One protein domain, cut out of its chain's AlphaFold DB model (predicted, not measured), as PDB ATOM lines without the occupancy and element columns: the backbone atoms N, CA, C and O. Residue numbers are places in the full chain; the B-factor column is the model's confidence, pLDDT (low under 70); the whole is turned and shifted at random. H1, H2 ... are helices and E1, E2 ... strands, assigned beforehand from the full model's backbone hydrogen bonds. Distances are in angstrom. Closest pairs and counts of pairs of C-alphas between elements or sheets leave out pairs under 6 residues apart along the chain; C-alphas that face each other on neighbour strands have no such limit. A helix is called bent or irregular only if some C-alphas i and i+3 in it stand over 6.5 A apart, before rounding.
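What this domain is: This is residues 98 to 244 and 255 to 293 of the 949 residues of the protein "FtsK domain-containing protein" of Bifidobacterium thermophilum (UniProt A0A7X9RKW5). One long helix, H4, lies between two strongly twisted four-stranded sheets, over one face of each. H2 sits beside edge strand E3 of the first sheet, and small H6 packs on the second sheet's other face, at E5. The printed part has 186 residues, with six named helices and eight named strands in the order E1 E2 H1 H2 E3 E4 H3 H4 E5 E6 H5 E7 E8 H6, a mixed class. The sheets, E1 E2 E4 E3 and E5 E6 E8 E7, are antiparallel throughout. The whole is compact, with a radius of gyration of the C-alphas of 16.4 A and spans of 49 by 35 by 32 A.

Where its parts are: E1, residues 108 to 114, begins with C-alpha 108 at (-121.449, -122.057, 2.430). E2 is residues 120 to 125 and H1 129 to 132. H2, residues 135 to 147, is only just irregular: C-alphas 140 and 143 are 7.0 A apart. E3 is residues 150 to 156, E4 165 to 172 and H3 178 to 182. H4, residues 185 to 203, measures 27.0 A. E5, residues 210 to 218, 22.7 A long, bends by 62 degrees at residue 215; E6, residues 221 to 229, 23.4 A long, bends by 54 degrees at residue 224. H5 is residues 236 to 241, E7 262 to 265 and E8 272 to 275. H6, residues 286 to 289, ends with C-alpha 289 at (-150.568, -120.336, -20.946).

How they stand to each other: In the first sheet, N 110 of E1 and O 123 of E2 are 3.0 A apart, N 122 of E2 and O 168 of E4 3.2 A, and N 153 of E3 and O 169 of E4 2.8 A, each within hydrogen-bond range. E2, H1, H2 and E3 form a split strand-helix-strand unit, two strands running the same way with E4 between them, its crossover right-handed. H2 stands at the sheet's level; its closest C-alphas to E3, Ala 145 and Asp 151, are 5.8 A apart. H4 has a height of 7.5 A over this sheet, on the opposite face to H1; its closest C-alphas to E4, Val 190 and Asp 169, are 5.2 A apart. H4 is also on the second sheet, at a height of 9.0 A, over E5 and E6, on the same face as H3 and the opposite face to H6. There N 213 and O 226 of hairpin E5 and E6 are 2.9 A apart, N 225 of E6 and O 274 of E8 2.8 A, and N 264 and O 273 of hairpin E7 and E8 2.9 A. H5 is on this sheet; its closest C-alphas to E7, Arg 240 and Val 265, are 6.5 A apart. Every O i to N i+4 pair is within range in H3 and H5, 7 of 9 in H2 and 14 of 15 in H4; H1 and H6 are too short for one.

The domain as a whole: The C-alphas of His 98 and Arg 287 are the two farthest apart, 51.9 A. Residues 245 to 254 are not printed, and C-alphas 244 and 255 are 10.4 A apart across the cut. Of the links printed whole, none is long. Mean pLDDT of the printed part is 85.4; under 70 are residues 103, 232 to 235, 238 to 239, 241 to 244 and 255 to 258.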
ATOM      1  N   HIS A  98    -115.255-102.438   2.419       71.50
ATOM      2  CA  HIS A  98    -114.947-101.919   3.766       71.50
ATOM      3  C   HIS A  98    -116.165-101.445   4.592       71.50
ATOM      4  O   HIS A  98    -116.029-101.174   5.785       71.50
ATOM      5  N   SER A  99    -117.343-101.320   3.976       71.50
ATOM      6  CA  SER A  99    -118.577-100.803   4.586       71.50
ATOM      7  C   SER A  99    -119.657-101.865   4.838       71.50
ATOM      8  O   SER A  99    -120.745-101.512   5.302       71.50
ATOM      9  N   LEU A 100    -119.390-103.148   4.558       82.44
ATOM     10  CA  LEU A 100    -120.386-104.218   4.661       82.44
ATOM     11  C   LEU A 100    -120.816-104.464   6.120       82.44
ATOM     12  O   LEU A 100    -120.003-104.805   6.979       82.44
ATOM     13  N   LYS A 101    -122.120-104.334   6.400       72.50
ATOM     14  CA  LYS A 101    -122.715-104.550   7.730       72.50
ATOM     15  C   LYS A 101    -123.607-105.790   7.732       72.50
ATOM     16  O   LYS A 101    -124.805-105.693   7.496       72.50
ATOM     17  N   VAL A 102    -123.029-106.950   8.036       75.56
ATOM     18  CA  VAL A 102    -123.767-108.217   8.184       75.56
ATOM     19  C   VAL A 102    -123.469-108.865   9.535       75.56
ATOM     20  O   VAL A 102    -122.372-108.723  10.070       75.56
ATOM     21  N   ALA A 103    -124.451-109.570  10.106       67.19
ATOM     22  CA  ALA A 103    -124.342-110.163  11.445       67.19
ATOM     23  C   ALA A 103    -123.283-111.280  11.533       67.19
ATOM     24  O   ALA A 103    -122.677-111.483  12.584       67.19
ATOM     25  N   ALA A 104    -123.068-112.005  10.435       73.44
ATOM     26  CA  ALA A 104    -122.041-113.027  10.297       73.44
ATOM     27  C   ALA A 104    -121.616-113.150   8.823       73.44
ATOM     28  O   ALA A 104    -122.448-112.925   7.936       73.44
ATOM     29  N   PRO A 105    -120.355-113.528   8.543       73.19
ATOM     30  CA  PRO A 105    -119.918-113.816   7.184       73.19
ATOM     31  C   PRO A 105    -120.658-115.043   6.615       73.19
ATOM     32  O   PRO A 105    -121.143-115.884   7.386       73.19
ATOM     33  N   PRO A 106    -120.730-115.186   5.278       85.62
ATOM     34  CA  PRO A 106    -121.259-116.389   4.649       85.62
ATOM     35  C   PRO A 106    -120.567-117.656   5.152       85.62
ATOM     36  O   PRO A 106    -119.410-117.641   5.562       85.62
ATOM     37  N   THR A 107    -121.275-118.782   5.128       83.94
ATOM     38  CA  THR A 107    -120.733-120.062   5.624       83.94
ATOM     39  C   THR A 107    -120.542-121.094   4.522       83.94
ATOM     40  O   THR A 107    -119.626-121.919   4.607       83.94
ATOM     41  N   TRP A 108    -121.390-121.061   3.495       85.31
ATOM     42  CA  TRP A 108    -121.449-122.057   2.430       85.31
ATOM     43  C   TRP A 108    -121.914-121.438   1.116       85.31
ATOM     44  O   TRP A 108    -122.805-120.593   1.127       85.31
ATOM     45  N   LEU A 109    -121.356-121.920   0.006       89.88
ATOM     46  CA  LEU A 109    -121.806-121.610  -1.349       89.88
ATOM     47  C   LEU A 109    -122.042-122.911  -2.116       89.88
ATOM     48  O   LEU A 109    -121.225-123.837  -2.053       89.88
ATOM     49  N   SER A 110    -123.166-122.990  -2.825       88.31
ATOM     50  CA  SER A 110    -123.552-124.168  -3.606       88.31
ATOM     51  C   SER A 110    -124.448-123.821  -4.793       88.31
ATOM     52  O   SER A 110    -124.933-122.704  -4.923       88.31
ATOM     53  N   ASP A 111    -124.709-124.814  -5.642       86.88
ATOM     54  CA  ASP A 111    -125.699-124.740  -6.724       86.88
ATOM     55  C   ASP A 111    -125.463-123.649  -7.774       86.88
ATOM     56  O   ASP A 111    -126.405-123.207  -8.424       86.88
ATOM     57  N   THR A 112    -124.197-123.315  -8.045       91.62
ATOM     58  CA  THR A 112    -123.839-122.440  -9.165       91.62
ATOM     59  C   THR A 112    -124.342-122.995 -10.486       91.62
ATOM     60  O   THR A 112    -124.022-124.129 -10.871       91.62
ATOM     61  N   LYS A 113    -125.105-122.154 -11.176       93.19
ATOM     62  CA  LYS A 113    -125.535-122.264 -12.563       93.19
ATOM     63  C   LYS A 113    -124.911-121.099 -13.329       93.19
ATOM     64  O   LYS A 113    -124.828-119.992 -12.806       93.19
ATOM     65  N   LEU A 114    -124.447-121.374 -14.541       92.25
ATOM     66  CA  LEU A 114    -123.812-120.388 -15.413       92.25
ATOM     67  C   LEU A 114    -124.728-120.138 -16.611       92.25
ATOM     68  O   LEU A 114    -125.205-121.106 -17.209       92.25
ATOM     69  N   GLY A 115    -124.951-118.867 -16.929       90.75
ATOM     70  CA  GLY A 115    -125.596-118.411 -18.154       90.75
ATOM     71  C   GLY A 115    -124.636-118.409 -19.341       90.75
ATOM     72  O   GLY A 115    -123.416-118.538 -19.197       90.75
ATOM     73  N   ALA A 116    -125.198-118.278 -20.536       89.12
ATOM     74  CA  ALA A 116    -124.483-118.282 -21.805       89.12
ATOM     75  C   ALA A 116    -123.655-117.006 -22.028       89.12
ATOM     76  O   ALA A 116    -122.671-117.053 -22.768       89.12
ATOM     77  N   HIS A 117    -124.023-115.895 -21.382       88.38
ATOM     78  CA  HIS A 117    -123.383-114.590 -21.571       88.38
ATOM     79  C   HIS A 117    -122.498-114.166 -20.391       88.38
ATOM     80  O   HIS A 117    -121.858-113.121 -20.450       88.38
ATOM     81  N   GLY A 118    -122.377-115.009 -19.361       88.50
ATOM     82  CA  GLY A 118    -121.542-114.763 -18.182       88.50
ATOM     83  C   GLY A 118    -122.331-114.590 -16.886       88.50
ATOM     84  O   GLY A 118    -121.720-114.408 -15.834       88.50
ATOM     85  N   GLU A 119    -123.660-114.684 -16.938       92.88
ATOM     86  CA  GLU A 119    -124.525-114.675 -15.764       92.88
ATOM     87  C   GLU A 119    -124.217-115.854 -14.838       92.88
ATOM     88  O   GLU A 119    -123.824-116.944 -15.269       92.88
ATOM     89  N   ARG A 120    -124.400-115.651 -13.536       94.88
ATOM     90  CA  ARG A 120    -124.215-116.682 -12.522       94.88
ATOM     91  C   ARG A 120    -125.325-116.587 -11.496       94.88
ATOM     92  O   ARG A 120    -125.585-115.520 -10.959       94.88
ATOM     93  N   LEU A 121    -125.909-117.738 -11.198       95.31
ATOM     94  CA  LEU A 121    -126.923-117.905 -10.167       95.31
ATOM     95  C   LEU A 121    -126.433-118.963  -9.188       95.31
ATOM     96  O   LEU A 121    -126.159-120.091  -9.606       95.31
ATOM     97  N   PHE A 122    -126.301-118.632  -7.909       93.81
ATOM     98  CA  PHE A 122    -125.849-119.587  -6.894       93.81
ATOM     99  C   PHE A 122    -126.459-119.309  -5.522       93.81
ATOM    100  O   PHE A 122    -126.868-118.192  -5.229       93.81
ATOM    101  N   ARG A 123    -126.502-120.334  -4.667       92.19
ATOM    102  CA  ARG A 123    -127.006-120.228  -3.293       92.19
ATOM    103  C   ARG A 123    -125.876-119.901  -2.330       92.19
ATOM    104  O   ARG A 123    -124.813-120.528  -2.378       92.19
ATOM    105  N   LEU A 124    -126.145-118.990  -1.404       92.12
ATOM    106  CA  LEU A 124    -125.238-118.568  -0.347       92.12
ATOM    107  C   LEU A 124    -125.910-118.728   1.018       92.12
ATOM    108  O   LEU A 124    -126.937-118.118   1.291       92.12
ATOM    109  N   ARG A 125    -125.312-119.526   1.903       90.69
ATOM    110  CA  ARG A 125    -125.806-119.711   3.271       90.69
ATOM    111  C   ARG A 125    -125.275-118.632   4.192       90.69
ATOM    112  O   ARG A 125    -124.061-118.560   4.429       90.69
ATOM    113  N   VAL A 126    -126.182-117.872   4.788       89.25
ATOM    114  CA  VAL A 126    -125.866-116.659   5.543       89.25
ATOM    115  C   VAL A 126    -126.554-116.622   6.908       89.25
ATOM    116  O   VAL A 126    -127.562-117.284   7.144       89.25
ATOM    117  N   GLY A 127    -125.996-115.842   7.838       82.00
ATOM    118  CA  GLY A 127    -126.666-115.504   9.094       82.00
ATOM    119  C   GLY A 127    -127.571-114.287   8.903       82.00
ATOM    120  O   GLY A 127    -127.069-113.208   8.602       82.00
ATOM    121  N   GLY A 128    -128.885-114.454   9.086       83.38
ATOM    122  CA  GLY A 128    -129.866-113.368   8.946       83.38
ATOM    123  C   GLY A 128    -130.153-112.989   7.488       83.38
ATOM    124  O   GLY A 128    -129.797-111.897   7.055       83.38
ATOM    125  N   ARG A 129    -130.829-113.877   6.740       86.44
ATOM    126  CA  ARG A 129    -131.105-113.746   5.290       86.44
ATOM    127  C   ARG A 129    -131.731-112.413   4.854       86.44
ATOM    128  O   ARG A 129    -131.388-111.905   3.796       86.44
ATOM    129  N   GLN A 130    -132.580-111.812   5.690       84.94
ATOM    130  CA  GLN A 130    -133.230-110.524   5.398       84.94
ATOM    131  C   GLN A 130    -132.232-109.374   5.250       84.94
ATOM    132  O   GLN A 130    -132.434-108.497   4.422       84.94
ATOM    133  N   ALA A 131    -131.136-109.385   6.017       86.00
ATOM    134  CA  ALA A 131    -130.111-108.353   5.907       86.00
ATOM    135  C   ALA A 131    -129.351-108.444   4.576       86.00
ATOM    136  O   ALA A 131    -128.872-107.435   4.081       86.00
ATOM    137  N   TRP A 132    -129.242-109.642   3.994       88.38
ATOM    138  CA  TRP A 132    -128.500-109.871   2.753       88.38
ATOM    139  C   TRP A 132    -129.249-109.420   1.504       88.38
ATOM    140  O   TRP A 132    -128.614-108.994   0.549       88.38
ATOM    141  N   VAL A 133    -130.579-109.468   1.538       87.88
ATOM    142  CA  VAL A 133    -131.447-108.952   0.469       87.88
ATOM    143  C   VAL A 133    -131.764-107.463   0.637       87.88
ATOM    144  O   VAL A 133    -132.597-106.925  -0.083       87.88
ATOM    145  N   ASP A 134    -131.127-106.786   1.598       86.75
ATOM    146  CA  ASP A 134    -131.265-105.348   1.803       86.75
ATOM    147  C   ASP A 134    -130.388-104.558   0.821       86.75
ATOM    148  O   ASP A 134    -129.265-104.955   0.480       86.75
ATOM    149  N   LYS A 135    -130.877-103.380   0.418       86.88
ATOM    150  CA  LYS A 135    -130.171-102.467  -0.488       86.88
ATOM    151  C   LYS A 135    -128.752-102.155  -0.002       86.88
ATOM    152  O   LYS A 135    -127.836-102.070  -0.813       86.88
ATOM    153  N   SER A 136    -128.547-102.018   1.309       88.25
ATOM    154  CA  SER A 136    -127.252-101.660   1.898       88.25
ATOM    155  C   SER A 136    -126.165-102.720   1.695       88.25
ATOM    156  O   SER A 136    -125.009-102.357   1.473       88.25
ATOM    157  N   VAL A 137    -126.511-104.013   1.724       89.12
ATOM    158  CA  VAL A 137    -125.551-105.102   1.469       89.12
ATOM    159  C   VAL A 137    -125.158-105.130   0.000       89.12
ATOM    160  O   VAL A 137    -123.966-105.186  -0.314       89.12
ATOM    161  N   ARG A 138    -126.136-105.002  -0.903       89.75
ATOM    162  CA  ARG A 138    -125.861-104.865  -2.335       89.75
ATOM    163  C   ARG A 138    -124.977-103.650  -2.616       89.75
ATOM    164  O   ARG A 138    -123.968-103.787  -3.291       89.75
ATOM    165  N   ASP A 139    -125.327-102.478  -2.088       89.75
ATOM    166  CA  ASP A 139    -124.601-101.215  -2.304       89.75
ATOM    167  C   ASP A 139    -123.163-101.248  -1.788       89.75
ATOM    168  O   ASP A 139    -122.297-100.597  -2.369       89.75
ATOM    169  N   ALA A 140    -122.889-102.024  -0.737       90.50
ATOM    170  CA  ALA A 140    -121.534-102.219  -0.238       90.50
ATOM    171  C   ALA A 140    -120.672-103.064  -1.196       90.50
ATOM    172  O   ALA A 140    -119.508-102.731  -1.398       90.50
ATOM    173  N   ILE A 141    -121.242-104.120  -1.794       91.25
ATOM    174  CA  ILE A 141    -120.520-105.099  -2.634       91.25
ATOM    175  C   ILE A 141    -120.442-104.658  -4.104       91.25
ATOM    176  O   ILE A 141    -119.444-104.896  -4.788       91.25
ATOM    177  N   ARG A 142    -121.486-103.988  -4.598       90.94
ATOM    178  CA  ARG A 142    -121.661-103.610  -6.005       90.94
ATOM    179  C   ARG A 142    -120.481-102.838  -6.613       90.94
ATOM    180  O   ARG A 142    -120.132-103.177  -7.739       90.94
ATOM    181  N   PRO A 143    -119.816-101.872  -5.941       91.69
ATOM    182  CA  PRO A 143    -118.664-101.179  -6.524       91.69
ATOM    183  C   PRO A 143    -117.503-102.115  -6.886       91.69
ATOM    184  O   PRO A 143    -116.880-101.943  -7.932       91.69
ATOM    185  N   ALA A 144    -117.234-103.127  -6.052       91.50
ATOM    186  CA  ALA A 144    -116.198-104.122  -6.323       91.50
ATOM    187  C   ALA A 144    -116.608-105.061  -7.469       91.50
ATOM    188  O   ALA A 144    -115.797-105.339  -8.348       91.50
ATOM    189  N   ALA A 145    -117.880-105.474  -7.514       91.44
ATOM    190  CA  ALA A 145    -118.411-106.263  -8.627       91.44
ATOM    191  C   ALA A 145    -118.347-105.503  -9.967       91.44
ATOM    192  O   ALA A 145    -117.921-106.061 -10.979       91.44
ATOM    193  N   GLN A 146    -118.693-104.211  -9.962       92.00
ATOM    194  CA  GLN A 146    -118.665-103.346 -11.146       92.00
ATOM    195  C   GLN A 146    -117.250-103.130 -11.680       92.00
ATOM    196  O   GLN A 146    -117.067-103.083 -12.896       92.00
ATOM    197  N   ALA A 147    -116.248-103.045 -10.798       90.94
ATOM    198  CA  ALA A 147    -114.843-102.978 -11.200       90.94
ATOM    199  C   ALA A 147    -114.394-104.235 -11.974       90.94
ATOM    200  O   ALA A 147    -113.587-104.125 -12.894       90.94
ATOM    201  N   ASP A 148    -114.981-105.393 -11.661       92.06
ATOM    202  CA  ASP A 148    -114.760-106.661 -12.366       92.06
ATOM    203  C   ASP A 148    -115.698-106.859 -13.577       92.06
ATOM    204  O   ASP A 148    -115.680-107.915 -14.214       92.06
ATOM    205  N   GLY A 149    -116.506-105.851 -13.928       91.69
ATOM    206  CA  GLY A 149    -117.413-105.878 -15.078       91.69
ATOM    207  C   GLY A 149    -118.756-106.572 -14.829       91.69
ATOM    208  O   GLY A 149    -119.451-106.898 -15.792       91.69
ATOM    209  N   TYR A 150    -119.142-106.777 -13.567       93.31
ATOM    210  CA  TYR A 150    -120.397-107.423 -13.175       93.31
ATOM    211  C   TYR A 150    -121.285-106.513 -12.322       93.31
ATOM    212  O   TYR A 150    -120.838-105.563 -11.688       93.31
ATOM    213  N   ASP A 151    -122.564-106.846 -12.272       91.88
ATOM    214  CA  ASP A 151    -123.517-106.346 -11.296       91.88
ATOM    215  C   ASP A 151    -124.014-107.510 -10.428       91.88
ATOM    216  O   ASP A 151    -123.917-108.676 -10.823       91.88
ATOM    217  N   ILE A 152    -124.527-107.196  -9.241       92.81
ATOM    218  CA  ILE A 152    -124.941-108.194  -8.252       92.81
ATOM    219  C   ILE A 152    -126.252-107.810  -7.568       92.81
ATOM    220  O   ILE A 152    -126.466-106.651  -7.207       92.81
ATOM    221  N   ALA A 153    -127.100-108.806  -7.332       91.81
ATOM    222  CA  ALA A 153    -128.250-108.728  -6.446       91.81
ATOM    223  C   ALA A 153    -128.350-109.974  -5.555       91.81
ATOM    224  O   ALA A 153    -127.687-110.988  -5.782       91.81
ATOM    225  N   PHE A 154    -129.170-109.861  -4.513       91.81
ATOM    226  CA  PHE A 154    -129.476-110.950  -3.599       91.81
ATOM    227  C   PHE A 154    -130.988-111.078  -3.484       91.81
ATOM    228  O   PHE A 154    -131.668-110.078  -3.243       91.81
ATOM    229  N   THR A 155    -131.492-112.299  -3.599       91.62
ATOM    230  CA  THR A 155    -132.919-112.608  -3.492       91.62
ATOM    231  C   THR A 155    -133.155-113.727  -2.476       91.62
ATOM    232  O   THR A 155    -132.276-114.549  -2.192       91.62
ATOM    233  N   LEU A 156    -134.320-113.730  -1.824       90.06
ATOM    234  CA  LEU A 156    -134.649-114.735  -0.814       90.06
ATOM    235  C   LEU A 156    -134.824-116.126  -1.439       90.06
ATOM    236  O   LEU A 156    -135.449-116.282  -2.487       90.06
ATOM    237  N   GLU A 157    -134.305-117.144  -0.746       87.38
ATOM    238  CA  GLU A 157    -134.693-118.539  -0.959       87.38
ATOM    239  C   GLU A 157    -135.925-118.855  -0.103       87.38
ATOM    240  O   GLU A 157    -135.906-118.725   1.128       87.38
ATOM    241  N   GLU A 158    -136.996-119.266  -0.772       80.19
ATOM    242  CA  GLU A 158    -138.298-119.564  -0.165       80.19
ATOM    243  C   GLU A 158    -138.547-121.070  -0.037       80.19
ATOM    244  O   GLU A 158    -139.522-121.500   0.580       80.19
ATOM    245  N   ASP A 159    -137.631-121.893  -0.553       79.31
ATOM    246  CA  ASP A 159    -137.604-123.318  -0.261       79.31
ATOM    247  C   ASP A 159    -137.405-123.554   1.249       79.31
ATOM    248  O   ASP A 159    -136.376-123.206   1.840       79.31
ATOM    249  N   ALA A 160    -138.407-124.172   1.881       75.75
ATOM    250  CA  ALA A 160    -138.426-124.456   3.314       75.75
ATOM    251  C   ALA A 160    -137.266-125.363   3.764       75.75
ATOM    252  O   ALA A 160    -136.879-125.319   4.936       75.75
ATOM    253  N   ASP A 161    -136.680-126.143   2.850       80.88
ATOM    254  CA  ASP A 161    -135.506-126.978   3.123       80.88
ATOM    255  C   ASP A 161    -134.202-126.153   3.234       80.88
ATOM    256  O   ASP A 161    -133.169-126.647   3.706       80.88
ATOM    257  N   HIS A 162    -134.250-124.871   2.856       81.69
ATOM    258  CA  HIS A 162    -133.115-123.953   2.767       81.69
ATOM    259  C   HIS A 162    -133.341-122.616   3.518       81.69
ATOM    260  O   HIS A 162    -133.056-121.540   2.992       81.69
ATOM    261  N   PRO A 163    -133.751-122.628   4.803       80.94
ATOM    262  CA  PRO A 163    -134.275-121.444   5.501       80.94
ATOM    263  C   PRO A 163    -133.248-120.333   5.795       80.94
ATOM    264  O   PRO A 163    -133.629-119.257   6.249       80.94
ATOM    265  N   ASN A 164    -131.953-120.582   5.578       86.94
ATOM    266  CA  ASN A 164    -130.859-119.625   5.806       86.94
ATOM    267  C   ASN A 164    -130.068-119.313   4.526       86.94
ATOM    268  O   ASN A 164    -128.987-118.725   4.600       86.94
ATOM    269  N   ASP A 165    -130.564-119.756   3.376       90.25
ATOM    270  CA  ASP A 165    -129.903-119.528   2.101       90.25
ATOM    271  C   ASP A 165    -130.508-118.271   1.441       90.25
ATOM    272  O   ASP A 165    -131.664-117.911   1.672       90.25
ATOM    273  N   VAL A 166    -129.691-117.563   0.669       91.88
ATOM    274  CA  VAL A 166    -130.116-116.530  -0.283       91.88
ATOM    275  C   VAL A 166    -129.589-116.907  -1.656       91.88
ATOM    276  O   VAL A 166    -128.546-117.563  -1.765       91.88
ATOM    277  N   TRP A 167    -130.292-116.503  -2.700       93.62
ATOM    278  CA  TRP A 167    -129.760-116.538  -4.050       93.62
ATOM    279  C   TRP A 167    -128.874-115.322  -4.282       93.62
ATOM    280  O   TRP A 167    -129.124-114.232  -3.764       93.62
ATOM    281  N   VAL A 168    -127.786-115.553  -5.004       94.81
ATOM    282  CA  VAL A 168    -126.861-114.528  -5.461       94.81
ATOM    283  C   VAL A 168    -126.943-114.493  -6.974       94.81
ATOM    284  O   VAL A 168    -126.594-115.469  -7.650       94.81
ATOM    285  N   ASP A 169    -127.401-113.353  -7.463       94.94
ATOM    286  CA  ASP A 169    -127.688-113.070  -8.856       94.94
ATOM    287  C   ASP A 169    -126.578-112.179  -9.393       94.94
ATOM    288  O   ASP A 169    -126.446-111.025  -8.988       94.94
ATOM    289  N   VAL A 170    -125.731-112.723 -10.264       94.75
ATOM    290  CA  VAL A 170    -124.598-111.997 -10.842       94.75
ATOM    291  C   VAL A 170    -124.774-111.922 -12.342       94.75
ATOM    292  O   VAL A 170    -124.855-112.955 -13.005       94.75
ATOM    293  N   ALA A 171    -124.756-110.716 -12.892       92.56
ATOM    294  CA  ALA A 171    -124.872-110.517 -14.328       92.56
ATOM    295  C   ALA A 171    -123.763-109.609 -14.865       92.56
ATOM    296  O   ALA A 171    -123.367-108.669 -14.181       92.56
ATOM    297  N   PRO A 172    -123.253-109.842 -16.085       90.94
ATOM    298  CA  PRO A 172    -122.338-108.909 -16.729       90.94
ATOM    299  C   PRO A 172    -122.961-107.514 -16.878       90.94
ATOM    300  O   PRO A 172    -124.167-107.377 -17.119       90.94
ATOM    301  N   MET A 173    -122.126-106.479 -16.776       85.69
ATOM    302  CA  MET A 173    -122.532-105.094 -17.046       85.69
ATOM    303  C   MET A 173    -122.914-104.886 -18.517       85.69
ATOM    304  O   MET A 173    -123.791-104.073 -18.808       85.69
ATOM    305  N   ASP A 174    -122.284-105.634 -19.431       83.75
ATOM    306  CA  ASP A 174    -122.705-105.695 -20.830       83.75
ATOM    307  C   ASP A 174    -124.038-106.444 -20.953       83.75
ATOM    308  O   ASP A 174    -124.273-107.459 -20.284       83.75
ATOM    309  N   ARG A 175    -124.935-105.913 -21.781       77.81
ATOM    310  CA  ARG A 175    -126.303-106.415 -21.906       77.81
ATOM    311  C   ARG A 175    -126.395-107.284 -23.157       77.81
ATOM    312  O   ARG A 175    -126.223-106.756 -24.256       77.81
ATOM    313  N   PRO A 176    -126.666-108.594 -23.021       81.50
ATOM    314  CA  PRO A 176    -126.861-109.448 -24.183       81.50
ATOM    315  C   PRO A 176    -128.110-109.025 -24.964       81.50
ATOM    316  O   PRO A 176    -129.017-108.394 -24.421       81.50
ATOM    317  N   ASP A 177    -128.166-109.406 -26.243       85.62
ATOM    318  CA  ASP A 177    -129.372-109.232 -27.052       85.62
ATOM    319  C   ASP A 177    -130.569-109.920 -26.359       85.62
ATOM    320  O   ASP A 177    -130.458-111.090 -25.972       85.62
ATOM    321  N   PRO A 178    -131.725-109.249 -26.196       85.94
ATOM    322  CA  PRO A 178    -132.855-109.817 -25.464       85.94
ATOM    323  C   PRO A 178    -133.338-111.163 -26.018       85.94
ATOM    324  O   PRO A 178    -133.765-112.027 -25.255       85.94
ATOM    325  N   LYS A 179    -133.225-111.397 -27.336       85.31
ATOM    326  CA  LYS A 179    -133.627-112.679 -27.936       85.31
ATOM    327  C   LYS A 179    -132.652-113.799 -27.586       85.31
ATOM    328  O   LYS A 179    -133.075-114.944 -27.435       85.31
ATOM    329  N   THR A 180    -131.356-113.505 -27.460       88.19
ATOM    330  CA  THR A 180    -130.379-114.503 -26.997       88.19
ATOM    331  C   THR A 180    -130.509-114.756 -25.501       88.19
ATOM    332  O   THR A 180    -130.432-115.909 -25.086       88.19
ATOM    333  N   LEU A 181    -130.793-113.708 -24.719       87.94
ATOM    334  CA  LEU A 181    -131.052-113.804 -23.283       87.94
ATOM    335  C   LEU A 181    -132.285-114.665 -22.977       87.94
ATOM    336  O   LEU A 181    -132.214-115.537 -22.120       87.94
ATOM    337  N   ALA A 182    -133.386-114.487 -23.714       88.75
ATOM    338  CA  ALA A 182    -134.598-115.289 -23.538       88.75
ATOM    339  C   ALA A 182    -134.357-116.793 -23.769       88.75
ATOM    340  O   ALA A 182    -134.983-117.634 -23.125       88.75
ATOM    341  N   ALA A 183    -133.421-117.156 -24.650       89.38
ATOM    342  CA  ALA A 183    -133.040-118.549 -24.875       89.38
ATOM    343  C   ALA A 183    -132.128-119.129 -23.772       89.38
ATOM    344  O   ALA A 183    -131.932-120.348 -23.735       89.38
ATOM    345  N   ASP A 184    -131.581-118.291 -22.884       91.00
ATOM    346  CA  ASP A 184    -130.766-118.694 -21.740       91.00
ATOM    347  C   ASP A 184    -131.596-118.711 -20.441       91.00
ATOM    348  O   ASP A 184    -131.831-117.665 -19.830       91.00
ATOM    349  N   PRO A 185    -132.010-119.895 -19.949       89.00
ATOM    350  CA  PRO A 185    -132.869-119.991 -18.772       89.00
ATOM    351  C   PRO A 185    -132.193-119.505 -17.485       89.00
ATOM    352  O   PRO A 185    -132.893-119.159 -16.540       89.00
ATOM    353  N   VAL A 186    -130.857-119.509 -17.408       91.44
ATOM    354  CA  VAL A 186    -130.142-118.999 -16.226       91.44
ATOM    355  C   VAL A 186    -130.014-117.488 -16.328       91.44
ATOM    356  O   VAL A 186    -130.358-116.795 -15.375       91.44
ATOM    357  N   GLY A 187    -129.568-116.986 -17.481       90.44
ATOM    358  CA  GLY A 187    -129.427-115.555 -17.716       90.44
ATOM    359  C   GLY A 187    -130.742-114.799 -17.539       90.44
ATOM    360  O   GLY A 187    -130.774-113.793 -16.834       90.44
ATOM    361  N   MET A 188    -131.841-115.317 -18.093       90.44
ATOM    362  CA  MET A 188    -133.159-114.694 -17.969       90.44
ATOM    363  C   MET A 188    -133.641-114.633 -16.508       90.44
ATOM    364  O   MET A 188    -134.111-113.585 -16.073       90.44
ATOM    365  N   VAL A 189    -133.472-115.709 -15.725       91.69
ATOM    366  CA  VAL A 189    -133.841-115.724 -14.294       91.69
ATOM    367  C   VAL A 189    -133.009-114.723 -13.499       91.69
ATOM    368  O   VAL A 189    -133.589-113.904 -12.801       91.69
ATOM    369  N   VAL A 190    -131.681-114.724 -13.668       92.12
ATOM    370  CA  VAL A 190    -130.785-113.772 -12.985       92.12
ATOM    371  C   VAL A 190    -131.208-112.334 -13.277       92.12
ATOM    372  O   VAL A 190    -131.322-111.516 -12.372       92.12
ATOM    373  N   ARG A 191    -131.468-112.005 -14.544       89.00
ATOM    374  CA  ARG A 191    -131.859-110.649 -14.943       89.00
ATOM    375  C   ARG A 191    -133.230-110.256 -14.374       89.00
ATOM    376  O   ARG A 191    -133.377-109.122 -13.928       89.00
ATOM    377  N   CYS A 192    -134.197-111.173 -14.334       87.56
ATOM    378  CA  CYS A 192    -135.494-110.942 -13.690       87.56
ATOM    379  C   CYS A 192    -135.382-110.786 -12.163       87.56
ATOM    380  O   CYS A 192    -135.998-109.879 -11.613       87.56
ATOM    381  N   ASP A 193    -134.571-111.604 -11.489       89.19
ATOM    382  CA  ASP A 193    -134.317-111.511 -10.041       89.19
ATOM    383  C   ASP A 193    -133.627-110.197  -9.669       89.19
ATOM    384  O   ASP A 193    -133.949-109.565  -8.665       89.19
ATOM    385  N   MET A 194    -132.703-109.731 -10.509       87.06
ATOM    386  CA  MET A 194    -132.064-108.429 -10.327       87.06
ATOM    387  C   MET A 194    -133.052-107.262 -10.478       87.06
ATOM    388  O   MET A 194    -132.941-106.273  -9.748       87.06
ATOM    389  N   GLU A 195    -134.022-107.360 -11.391       82.56
ATOM    390  CA  GLU A 195    -135.106-106.376 -11.507       82.56
ATOM    391  C   GLU A 195    -136.079-106.447 -10.323       82.56
ATOM    392  O   GLU A 195    -136.503-105.402  -9.824       82.56
ATOM    393  N   ASP A 196    -136.390-107.646  -9.821       82.62
ATOM    394  CA  ASP A 196    -137.166-107.820  -8.588       82.62
ATOM    395  C   ASP A 196    -136.459-107.175  -7.390       82.62
ATOM    396  O   ASP A 196    -137.051-106.381  -6.659       82.62
ATOM    397  N   ALA A 197    -135.150-107.402  -7.243       83.75
ATOM    398  CA  ALA A 197    -134.330-106.752  -6.226       83.75
ATOM    399  C   ALA A 197    -134.388-105.224  -6.324       83.75
ATOM    400  O   ALA A 197    -134.589-104.543  -5.315       83.75
ATOM    401  N   ARG A 198    -134.282-104.672  -7.539       80.12
ATOM    402  CA  ARG A 198    -134.415-103.229  -7.777       80.12
ATOM    403  C   ARG A 198    -135.772-102.694  -7.308       80.12
ATOM    404  O   ARG A 198    -135.803-101.652  -6.651       80.12
ATOM    405  N   LEU A 199    -136.867-103.397  -7.608       74.25
ATOM    406  CA  LEU A 199    -138.212-103.034  -7.149       74.25
ATOM    407  C   LEU A 199    -138.347-103.145  -5.629       74.25
ATOM    408  O   LEU A 199    -138.846-102.218  -4.988       74.25
ATOM    409  N   GLY A 200    -137.853-104.239  -5.048       76.00
ATOM    410  CA  GLY A 200    -137.824-104.466  -3.608       76.00
ATOM    411  C   GLY A 200    -137.224-103.278  -2.859       76.00
ATOM    412  O   GLY A 200    -137.818-102.756  -1.913       76.00
ATOM    413  N   PHE A 201    -136.106-102.751  -3.361       78.38
ATOM    414  CA  PHE A 201    -135.446-101.580  -2.786       78.38
ATOM    415  C   PHE A 201    -136.277-100.296  -2.849       78.38
ATOM    416  O   PHE A 201    -136.183 -99.475  -1.937       78.38
ATOM    417  N   ASN A 202    -137.073-100.106  -3.900       74.81
ATOM    418  CA  ASN A 202    -137.887 -98.905  -4.071       74.81
ATOM    419  C   ASN A 202    -139.138 -98.931  -3.184       74.81
ATOM    420  O   ASN A 202    -139.500 -97.911  -2.600       74.81
ATOM    421  N   TYR A 203    -139.757-100.102  -3.021       72.44
ATOM    422  CA  TYR A 203    -141.003-100.260  -2.260       72.44
ATOM    423  C   TYR A 203    -140.802-100.747  -0.821       72.44
ATOM    424  O   TYR A 203    -141.781-101.015  -0.121       72.44
ATOM    425  N   SER A 204    -139.548-100.831  -0.360       75.44
ATOM    426  CA  SER A 204    -139.189-101.382   0.959       75.44
ATOM    427  C   SER A 204    -139.728-102.804   1.164       75.44
ATOM    428  O   SER A 204    -140.244-103.154   2.226       75.44
ATOM    429  N   CYS A 205    -139.620-103.609   0.110       77.88
ATOM    430  CA  CYS A 205    -140.049-104.999   0.018       77.88
ATOM    431  C   CYS A 205    -138.821-105.925  -0.027       77.88
ATOM    432  O   CYS A 205    -137.740-105.509  -0.447       77.88
ATOM    433  N   TRP A 206    -138.972-107.178   0.409       82.12
ATOM    434  CA  TRP A 206    -137.887-108.160   0.350       82.12
ATOM    435  C   TRP A 206    -137.955-108.937  -0.961       82.12
ATOM    436  O   TRP A 206    -138.921-109.671  -1.138       82.12
ATOM    437  N   PRO A 207    -136.960-108.808  -1.850       85.75
ATOM    438  CA  PRO A 207    -136.990-109.500  -3.126       85.75
ATOM    439  C   PRO A 207    -136.772-110.999  -2.945       85.75
ATOM    440  O   PRO A 207    -136.055-111.441  -2.037       85.75
ATOM    441  N   ALA A 208    -137.371-111.787  -3.826       87.75
ATOM    442  CA  ALA A 208    -137.376-113.237  -3.736       87.75
ATOM    443  C   ALA A 208    -137.079-113.869  -5.087       87.75
ATOM    444  O   ALA A 208    -137.427-113.333  -6.134       87.75
ATOM    445  N   HIS A 209    -136.448-115.042  -5.045       90.56
ATOM    446  CA  HIS A 209    -136.101-115.762  -6.257       90.56
ATOM    447  C   HIS A 209    -137.338-116.012  -7.110       90.56
ATOM    448  O   HIS A 209    -138.395-116.425  -6.614       90.56
ATOM    449  N   CYS A 210    -137.205-115.780  -8.405       89.81
ATOM    450  CA  CYS A 210    -138.298-115.924  -9.328       89.81
ATOM    451  C   CYS A 210    -138.292-117.269 -10.043       89.81
ATOM    452  O   CYS A 210    -137.315-118.020 -10.113       89.81
ATOM    453  N   LYS A 211    -139.444-117.566 -10.631       90.94
ATOM    454  CA  LYS A 211    -139.646-118.689 -11.523       90.94
ATOM    455  C   LYS A 211    -140.208-118.189 -12.844       90.94
ATOM    456  O   LYS A 211    -141.216-117.484 -12.868       90.94
ATOM    457  N   LEU A 212    -139.580-118.624 -13.932       92.56
ATOM    458  CA  LEU A 212    -140.036-118.393 -15.297       92.56
ATOM    459  C   LEU A 212    -140.560-119.699 -15.896       92.56
ATOM    460  O   LEU A 212    -139.820-120.675 -16.033       92.56
ATOM    461  N   ASP A 213    -141.838-119.720 -16.254       94.06
ATOM    462  CA  ASP A 213    -142.460-120.810 -17.003       94.06
ATOM    463  C   ASP A 213    -142.634-120.360 -18.461       94.06
ATOM    464  O   ASP A 213    -143.353-119.403 -18.733       94.06
ATOM    465  N   GLN A 214    -141.965-121.021 -19.408       94.25
ATOM    466  CA  GLN A 214    -142.052-120.671 -20.831       94.25
ATOM    467  C   GLN A 214    -143.473-120.890 -21.372       94.25
ATOM    468  O   GLN A 214    -144.065-121.950 -21.164       94.25
ATOM    469  N   VAL A 215    -143.986-119.901 -22.107       94.69
ATOM    470  CA  VAL A 215    -145.338-119.903 -22.693       94.69
ATOM    471  C   VAL A 215    -145.374-119.518 -24.172       94.69
ATOM    472  O   VAL A 215    -146.440-119.571 -24.771       94.69
ATOM    473  N   GLY A 216    -144.245-119.160 -24.787       94.06
ATOM    474  CA  GLY A 216    -144.210-118.857 -26.218       94.06
ATOM    475  C   GLY A 216    -142.816-118.896 -26.832       94.06
ATOM    476  O   GLY A 216    -141.798-118.887 -26.124       94.06
ATOM    477  N   THR A 217    -142.779-118.963 -28.162       94.81
ATOM    478  CA  THR A 217    -141.548-119.016 -28.955       94.81
ATOM    479  C   THR A 217    -141.581-118.102 -30.172       94.81
ATOM    480  O   THR A 217    -142.641-117.816 -30.711       94.81
ATOM    481  N   VAL A 218    -140.403-117.689 -30.635       92.69
ATOM    482  CA  VAL A 218    -140.190-117.066 -31.949       92.69
ATOM    483  C   VAL A 218    -139.143-117.906 -32.672       92.69
ATOM    484  O   VAL A 218    -138.080-118.179 -32.110       92.69
ATOM    485  N   ASP A 219    -139.450-118.377 -33.881       88.62
ATOM    486  CA  ASP A 219    -138.585-119.282 -34.658       88.62
ATOM    487  C   ASP A 219    -138.108-120.514 -33.853       88.62
ATOM    488  O   ASP A 219    -136.959-120.956 -33.952       88.62
ATOM    489  N   GLY A 220    -138.981-121.052 -32.990       87.25
ATOM    490  CA  GLY A 220    -138.692-122.199 -32.121       87.25
ATOM    491  C   GLY A 220    -137.782-121.904 -30.920       87.25
ATOM    492  O   GLY A 220    -137.438-122.830 -30.182       87.25
ATOM    493  N   LYS A 221    -137.391-120.645 -30.692       90.56
ATOM    494  CA  LYS A 221    -136.627-120.214 -29.509       90.56
ATOM    495  C   LYS A 221    -137.551-119.598 -28.456       90.56
ATOM    496  O   LYS A 221    -138.492-118.908 -28.841       90.56
ATOM    497  N   PRO A 222    -137.301-119.808 -27.150       93.06
ATOM    498  CA  PRO A 222    -138.093-119.191 -26.086       93.06
ATOM    499  C   PRO A 222    -138.159-117.666 -26.226       93.06
ATOM    500  O   PRO A 222    -137.134-117.029 -26.457       93.06
ATOM    501  N   ALA A 223    -139.360-117.099 -26.098       93.00
ATOM    502  CA  ALA A 223    -139.582-115.660 -26.274       93.00
ATOM    503  C   ALA A 223    -140.623-115.053 -25.321       93.00
ATOM    504  O   ALA A 223    -140.623-113.839 -25.140       93.00
ATOM    505  N   ALA A 224    -141.486-115.866 -24.704       93.88
ATOM    506  CA  ALA A 224    -142.471-115.410 -23.726       93.88
ATOM    507  C   ALA A 224    -142.547-116.353 -22.521       93.88
ATOM    508  O   ALA A 224    -142.442-117.577 -22.666       93.88
ATOM    509  N   PHE A 225    -142.758-115.776 -21.339       93.94
ATOM    510  CA  PHE A 225    -142.710-116.451 -20.046       93.94
ATOM    511  C   PHE A 225    -143.791-115.924 -19.104       93.94
ATOM    512  O   PHE A 225    -144.089-114.732 -19.071       93.94
ATOM    513  N   LYS A 226    -144.329-116.817 -18.277       93.75
ATOM    514  CA  LYS A 226    -145.004-116.462 -17.032       93.75
ATOM    515  C   LYS A 226    -143.940-116.288 -15.954       93.75
ATOM    516  O   LYS A 226    -143.150-117.203 -15.719       93.75
ATOM    517  N   TRP A 227    -143.958-115.155 -15.271       90.25
ATOM    518  CA  TRP A 227    -142.987-114.780 -14.260       90.25
ATOM    519  C   TRP A 227    -143.622-114.699 -12.874       90.25
ATOM    520  O   TRP A 227    -144.495-113.878 -12.614       90.25
ATOM    521  N   THR A 228    -143.216-115.601 -11.985       89.19
ATOM    522  CA  THR A 228    -143.723-115.706 -10.610       89.19
ATOM    523  C   THR A 228    -142.609-115.401  -9.617       89.19
ATOM    524  O   THR A 228    -141.570-116.056  -9.656       89.19
ATOM    525  N   ILE A 229    -142.840-114.459  -8.707       85.88
ATOM    526  CA  ILE A 229    -141.961-114.186  -7.561       85.88
ATOM    527  C   ILE A 229    -142.356-115.158  -6.440       85.88
ATOM    528  O   ILE A 229    -143.537-115.265  -6.114       85.88
ATOM    529  N   LEU A 230    -141.405-115.930  -5.899       84.94
ATOM    530  CA  LEU A 230    -141.716-117.051  -4.995       84.94
ATOM    531  C   LEU A 230    -141.856-116.660  -3.513       84.94
ATOM    532  O   LEU A 230    -142.156-117.530  -2.696       84.94
ATOM    533  N   GLY A 231    -141.658-115.387  -3.161       74.75
ATOM    534  CA  GLY A 231    -141.641-114.911  -1.776       74.75
ATOM    535  C   GLY A 231    -142.632-113.797  -1.454       74.75
ATOM    536  O   GLY A 231    -143.403-113.351  -2.307       74.75
ATOM    537  N   PRO A 232    -142.663-113.362  -0.184       61.72
ATOM    538  CA  PRO A 232    -143.551-112.309   0.264       61.72
ATOM    539  C   PRO A 232    -142.985-110.952  -0.173       61.72
ATOM    540  O   PRO A 232    -142.148-110.401   0.539       61.72
ATOM    541  N   GLN A 233    -143.549-110.385  -1.248       68.62
ATOM    542  CA  GLN A 233    -143.278-109.042  -1.809       68.62
ATOM    543  C   GLN A 233    -142.182-109.009  -2.901       68.62
ATOM    544  O   GLN A 233    -141.289-109.845  -2.848       68.62
ATOM    545  N   PRO A 234    -142.204-108.053  -3.859       60.41
ATOM    546  CA  PRO A 234    -143.172-106.968  -4.078       60.41
ATOM    547  C   PRO A 234    -144.561-107.471  -4.504       60.41
ATOM    548  O   PRO A 234    -144.701-108.348  -5.348       60.41
ATOM    549  N   ASP A 235    -145.611-106.928  -3.880       68.75
ATOM    550  CA  ASP A 235    -147.001-107.199  -4.263       68.75
ATOM    551  C   ASP A 235    -147.247-106.695  -5.694       68.75
ATOM    552  O   ASP A 235    -147.110-105.496  -5.957       68.75
ATOM    553  N   TRP A 236    -147.629-107.590  -6.612       77.19
ATOM    554  CA  TRP A 236    -147.965-107.252  -8.000       77.19
ATOM    555  C   TRP A 236    -149.030-106.153  -8.107       77.19
ATOM    556  O   TRP A 236    -149.065-105.419  -9.093       77.19
ATOM    557  N   THR A 237    -149.857-105.982  -7.073       73.69
ATOM    558  CA  THR A 237    -150.788-104.855  -6.945       73.69
ATOM    559  C   THR A 237    -150.054-103.513  -6.911       73.69
ATOM    560  O   THR A 237    -150.437-102.588  -7.619       73.69
ATOM    561  N   ARG A 238    -148.964-103.398  -6.138       68.69
ATOM    562  CA  ARG A 238    -148.121-102.188  -6.084       68.69
ATOM    563  C   ARG A 238    -147.317-101.999  -7.359       68.69
ATOM    564  O   ARG A 238    -147.234-100.881  -7.851       68.69
ATOM    565  N   VAL A 239    -146.779-103.098  -7.900       68.94
ATOM    566  CA  VAL A 239    -146.051-103.086  -9.180       68.94
ATOM    567  C   VAL A 239    -146.921-102.486 -10.282       68.94
ATOM    568  O   VAL A 239    -146.429-101.712 -11.093       68.94
ATOM    569  N   ARG A 240    -148.223-102.789 -10.278       71.19
ATOM    570  CA  ARG A 240    -149.163-102.202 -11.229       71.19
ATOM    571  C   ARG A 240    -149.567-100.759 -10.897       71.19
ATOM    572  O   ARG A 240    -149.604 -99.936 -11.803       71.19
ATOM    573  N   LEU A 241    -149.905-100.456  -9.638       60.84
ATOM    574  CA  LEU A 241    -150.420 -99.135  -9.230       60.84
ATOM    575  C   LEU A 241    -149.399 -97.999  -9.415       60.84
ATOM    576  O   LEU A 241    -149.792 -96.873  -9.707       60.84
ATOM    577  N   ASP A 242    -148.106 -98.291  -9.259       56.72
ATOM    578  CA  ASP A 242    -147.023 -97.305  -9.302       56.72
ATOM    579  C   ASP A 242    -146.213 -97.349 -10.616       56.72
ATOM    580  O   ASP A 242    -145.029 -97.012 -10.610       56.72
ATOM    581  N   TRP A 243    -146.830 -97.692 -11.760       55.75
ATOM    582  CA  TRP A 243    -146.254 -97.536 -13.119       55.75
ATOM    583  C   TRP A 243    -146.050 -96.044 -13.518       55.75
ATOM    584  O   TRP A 243    -146.342 -95.612 -14.621       55.75
ATOM    585  N   LEU A 244    -145.544 -95.224 -12.597       44.34
ATOM    586  CA  LEU A 244    -144.981 -93.883 -12.765       44.34
ATOM    587  C   LEU A 244    -145.711 -92.962 -13.748       44.34
ATOM    588  O   LEU A 244    -145.336 -92.807 -14.911       44.34
ATOM    589  N   TRP A 255    -140.245-101.020 -16.282       60.03
ATOM    590  CA  TRP A 255    -139.807-102.343 -15.865       60.03
ATOM    591  C   TRP A 255    -139.402-103.183 -17.090       60.03
ATOM    592  O   TRP A 255    -140.081-103.171 -18.112       60.03
ATOM    593  N   GLY A 256    -138.262-103.879 -17.018       58.34
ATOM    594  CA  GLY A 256    -137.731-104.665 -18.141       58.34
ATOM    595  C   GLY A 256    -136.926-103.873 -19.182       58.34
ATOM    596  O   GLY A 256    -136.166-104.476 -19.941       58.34
ATOM    597  N   THR A 257    -136.955-102.535 -19.171       60.69
ATOM    598  CA  THR A 257    -136.229-101.692 -20.153       60.69
ATOM    599  C   THR A 257    -134.714-101.814 -20.038       60.69
ATOM    600  O   THR A 257    -133.997-101.761 -21.038       60.69
ATOM    601  N   LEU A 258    -134.196-102.032 -18.824       62.50
ATOM    602  CA  LEU A 258    -132.759-102.230 -18.612       62.50
ATOM    603  C   LEU A 258    -132.264-103.573 -19.166       62.50
ATOM    604  O   LEU A 258    -131.075-103.704 -19.435       62.50
ATOM    605  N   ILE A 259    -133.153-104.544 -19.373       71.25
ATOM    606  CA  ILE A 259    -132.822-105.881 -19.889       71.25
ATOM    607  C   ILE A 259    -133.481-106.165 -21.253       71.25
ATOM    608  O   ILE A 259    -133.336-107.259 -21.792       71.25
ATOM    609  N   GLY A 260    -134.158-105.165 -21.834       74.50
ATOM    610  CA  GLY A 260    -134.792-105.211 -23.154       74.50
ATOM    611  C   GLY A 260    -135.991-106.158 -23.260       74.50
ATOM    612  O   GLY A 260    -136.216-106.726 -24.330       74.50
ATOM    613  N   VAL A 261    -136.739-106.350 -22.168       79.88
ATOM    614  CA  VAL A 261    -137.938-107.203 -22.127       79.88
ATOM    615  C   VAL A 261    -139.190-106.378 -21.837       79.88
ATOM    616  O   VAL A 261    -139.123-105.345 -21.175       79.88
ATOM    617  N   HIS A 262    -140.333-106.847 -22.322       83.81
ATOM    618  CA  HIS A 262    -141.649-106.270 -22.065       83.81
ATOM    619  C   HIS A 262    -142.376-107.059 -20.980       83.81
ATOM    620  O   HIS A 262    -142.153-108.266 -20.849       83.81
ATOM    621  N   MET A 263    -143.264-106.401 -20.233       82.31
ATOM    622  CA  MET A 263    -144.019-107.033 -19.157       82.31
ATOM    623  C   MET A 263    -145.448-106.502 -19.045       82.31
ATOM    624  O   MET A 263    -145.677-105.310 -19.214       82.31
ATOM    625  N   LEU A 264    -146.382-107.383 -18.682       85.38
ATOM    626  CA  LEU A 264    -147.719-107.036 -18.197       85.38
ATOM    627  C   LEU A 264    -148.025-107.762 -16.891       85.38
ATOM    628  O   LEU A 264    -147.713-108.941 -16.746       85.38
ATOM    629  N   VAL A 265    -148.661-107.078 -15.942       86.25
ATOM    630  CA  VAL A 265    -149.163-107.714 -14.716       86.25
ATOM    631  C   VAL A 265    -150.478-108.422 -15.030       86.25
ATOM    632  O   VAL A 265    -151.364-107.845 -15.657       86.25
ATOM    633  N   ASP A 266    -150.615-109.671 -14.593       91.00
ATOM    634  CA  ASP A 266    -151.854-110.423 -14.772       91.00
ATOM    635  C   ASP A 266    -153.005-109.831 -13.923       91.00
ATOM    636  O   ASP A 266    -152.765-109.426 -12.781       91.00
ATOM    637  N   PRO A 267    -154.266-109.828 -14.401       88.88
ATOM    638  CA  PRO A 267    -155.423-109.347 -13.640       88.88
ATOM    639  C   PRO A 267    -155.666-110.047 -12.297       88.88
ATOM    640  O   PRO A 267    -156.382-109.511 -11.457       88.88
ATOM    641  N   SER A 268    -155.109-111.243 -12.073       87.31
ATOM    642  CA  SER A 268    -155.119-111.904 -10.758       87.31
ATOM    643  C   SER A 268    -154.183-111.263  -9.729       87.31
ATOM    644  O   SER A 268    -154.283-111.583  -8.546       87.31
ATOM    645  N   PHE A 269    -153.255-110.403 -10.165       85.62
ATOM    646  CA  PHE A 269    -152.156-109.867  -9.358       85.62
ATOM    647  C   PHE A 269    -151.267-110.960  -8.736       85.62
ATOM    648  O   PHE A 269    -150.654-110.763  -7.689       85.62
ATOM    649  N   GLY A 270    -151.204-112.146  -9.349       85.81
ATOM    650  CA  GLY A 270    -150.381-113.254  -8.858       85.81
ATOM    651  C   GLY A 270    -149.016-113.378  -9.537       85.81
ATOM    652  O   GLY A 270    -148.117-114.023  -8.991       85.81
ATOM    653  N   PHE A 271    -148.862-112.826 -10.741       89.31
ATOM    654  CA  PHE A 271    -147.679-112.995 -11.583       89.31
ATOM    655  C   PHE A 271    -147.642-111.950 -12.714       89.31
ATOM    656  O   PHE A 271    -148.622-111.238 -12.947       89.31
ATOM    657  N   GLY A 272    -146.522-111.889 -13.436       88.06
ATOM    658  CA  GLY A 272    -146.373-111.099 -14.658       88.06
ATOM    659  C   GLY A 272    -146.199-111.958 -15.910       88.06
ATOM    660  O   GLY A 272    -145.632-113.049 -15.860       88.06
ATOM    661  N   TRP A 273    -146.653-111.459 -17.049       90.88
ATOM    662  CA  TRP A 273    -146.323-111.958 -18.380       90.88
ATOM    663  C   TRP A 273    -145.109-111.196 -18.895       90.88
ATOM    664  O   TRP A 273    -145.144-109.974 -18.906       90.88
ATOM    665  N   VAL A 274    -144.053-111.890 -19.316       89.69
ATOM    666  CA  VAL A 274    -142.812-111.279 -19.818       89.69
ATOM    667  C   VAL A 274    -142.521-111.793 -21.218       89.69
ATOM    668  O   VAL A 274    -142.627-112.995 -21.461       89.69
ATOM    669  N   TRP A 275    -142.121-110.921 -22.141       91.12
ATOM    670  CA  TRP A 275    -141.720-111.335 -23.487       91.12
ATOM    671  C   TRP A 275    -140.629-110.453 -24.093       91.12
ATOM    672  O   TRP A 275    -140.333-109.368 -23.596       91.12
ATOM    673  N   VAL A 276    -140.026-110.924 -25.183       88.56
ATOM    674  CA  VAL A 276    -138.998-110.192 -25.935       88.56
ATOM    675  C   VAL A 276    -139.417-109.958 -27.382       88.56
ATOM    676  O   VAL A 276    -139.944-110.851 -28.043       88.56
ATOM    677  N   GLY A 277    -139.130-108.760 -27.895       85.25
ATOM    678  CA  GLY A 277    -139.472-108.366 -29.261       85.25
ATOM    679  C   GLY A 277    -140.967-108.105 -29.478       85.25
ATOM    680  O   GLY A 277    -141.711-107.828 -28.540       85.25
ATOM    681  N   ASP A 278    -141.397-108.173 -30.740       88.06
ATOM    682  CA  ASP A 278    -142.790-107.934 -31.130       88.06
ATOM    683  C   ASP A 278    -143.698-109.084 -30.671       88.06
ATOM    684  O   ASP A 278    -143.545-110.223 -31.121       88.06
ATOM    685  N   ARG A 279    -144.678-108.769 -29.810       89.94
ATOM    686  CA  ARG A 279    -145.649-109.733 -29.272       89.94
ATOM    687  C   ARG A 279    -146.420-110.458 -30.374       89.94
ATOM    688  O   ARG A 279    -146.728-111.634 -30.214       89.94
ATOM    689  N   LYS A 280    -146.703-109.792 -31.500       90.44
ATOM    690  CA  LYS A 280    -147.468-110.382 -32.615       90.44
ATOM    691  C   LYS A 280    -146.702-111.474 -33.361       90.44
ATOM    692  O   LYS A 280    -147.321-112.288 -34.038       90.44
ATOM    693  N   ALA A 281    -145.376-111.495 -33.244       91.12
ATOM    694  CA  ALA A 281    -144.528-112.510 -33.860       91.12
ATOM    695  C   ALA A 281    -144.356-113.767 -32.985       91.12
ATOM    696  O   ALA A 281    -143.698-114.716 -33.413       91.12
ATOM    697  N   ILE A 282    -144.899-113.773 -31.763       93.69
ATOM    698  CA  ILE A 282    -144.747-114.869 -30.803       93.69
ATOM    699  C   ILE A 282    -145.804-115.942 -31.062       93.69
ATOM    700  O   ILE A 282    -147.003-115.678 -31.021       93.69
ATOM    701  N   ASP A 283    -145.345-117.176 -31.254       94.56
ATOM    702  CA  ASP A 283    -146.181-118.373 -31.243       94.56
ATOM    703  C   ASP A 283    -146.363-118.846 -29.792       94.56
ATOM    704  O   ASP A 283    -145.425-119.360 -29.167       94.56
ATOM    705  N   PHE A 284    -147.543-118.595 -29.222       94.94
ATOM    706  CA  PHE A 284    -147.870-118.940 -27.839       94.94
ATOM    707  C   PHE A 284    -148.334-120.400 -27.707       94.94
ATOM    708  O   PHE A 284    -149.189-120.876 -28.450       94.94
ATOM    709  N   ASP A 285    -147.841-121.108 -26.683       94.69
ATOM    710  CA  ASP A 285    -148.416-122.387 -26.251       94.69
ATOM    711  C   ASP A 285    -149.660-122.112 -25.401       94.69
ATOM    712  O   ASP A 285    -149.620-122.148 -24.165       94.69
ATOM    713  N   ASP A 286    -150.777-121.852 -26.080       93.88
ATOM    714  CA  ASP A 286    -152.076-121.556 -25.470       93.88
ATOM    715  C   ASP A 286    -152.487-122.608 -24.431       93.88
ATOM    716  O   ASP A 286    -153.020-122.274 -23.375       93.88
ATOM    717  N   ARG A 287    -152.166-123.889 -24.652       92.38
ATOM    718  CA  ARG A 287    -152.487-124.966 -23.701       92.38
ATOM    719  C   ARG A 287    -151.722-124.819 -22.384       92.38
ATOM    720  O   ARG A 287    -152.210-125.248 -21.335       92.38
ATOM    721  N   THR A 288    -150.497-124.309 -22.429       91.69
ATOM    722  CA  THR A 288    -149.693-124.063 -21.227       91.69
ATOM    723  C   THR A 288    -150.049-122.724 -20.596       91.69
ATOM    724  O   THR A 288    -150.210-122.676 -19.375       91.69
ATOM    725  N   ALA A 289    -150.227-121.677 -21.403       92.62
ATOM    726  CA  ALA A 289    -150.568-120.336 -20.946       92.62
ATOM    727  C   ALA A 289    -151.952-120.281 -20.277       92.62
ATOM    728  O   ALA A 289    -152.066-119.771 -19.163       92.62
ATOM    729  N   SER A 290    -152.976-120.901 -20.878       92.56
ATOM    730  CA  SER A 290    -154.368-120.807 -20.410       92.56
ATOM    731  C   SER A 290    -154.612-121.403 -19.024       92.56
ATOM    732  O   SER A 290    -155.649-121.156 -18.425       92.56
ATOM    733  N   LYS A 291    -153.680-122.204 -18.490       93.31
ATOM    734  CA  LYS A 291    -153.750-122.733 -17.113       93.31
ATOM    735  C   LYS A 291    -153.627-121.639 -16.054       93.31
ATOM    736  O   LYS A 291    -153.941-121.892 -14.895       93.31
ATOM    737  N   TRP A 292    -153.094-120.485 -16.444       92.06
ATOM    738  CA  TRP A 292    -152.763-119.385 -15.549       92.06
ATOM    739  C   TRP A 292    -153.682-118.179 -15.711       92.06
ATOM    740  O   TRP A 292    -153.581-117.265 -14.904       92.06
ATOM    741  N   PHE A 293    -154.556-118.164 -16.719       93.88
ATOM    742  CA  PHE A 293    -155.452-117.036 -16.951       93.88
ATOM    743  C   PHE A 293    -156.406-116.850 -15.775       93.88
ATOM    744  O   PHE A 293    -156.948-117.813 -15.225       93.88
TER     745      PHE A 293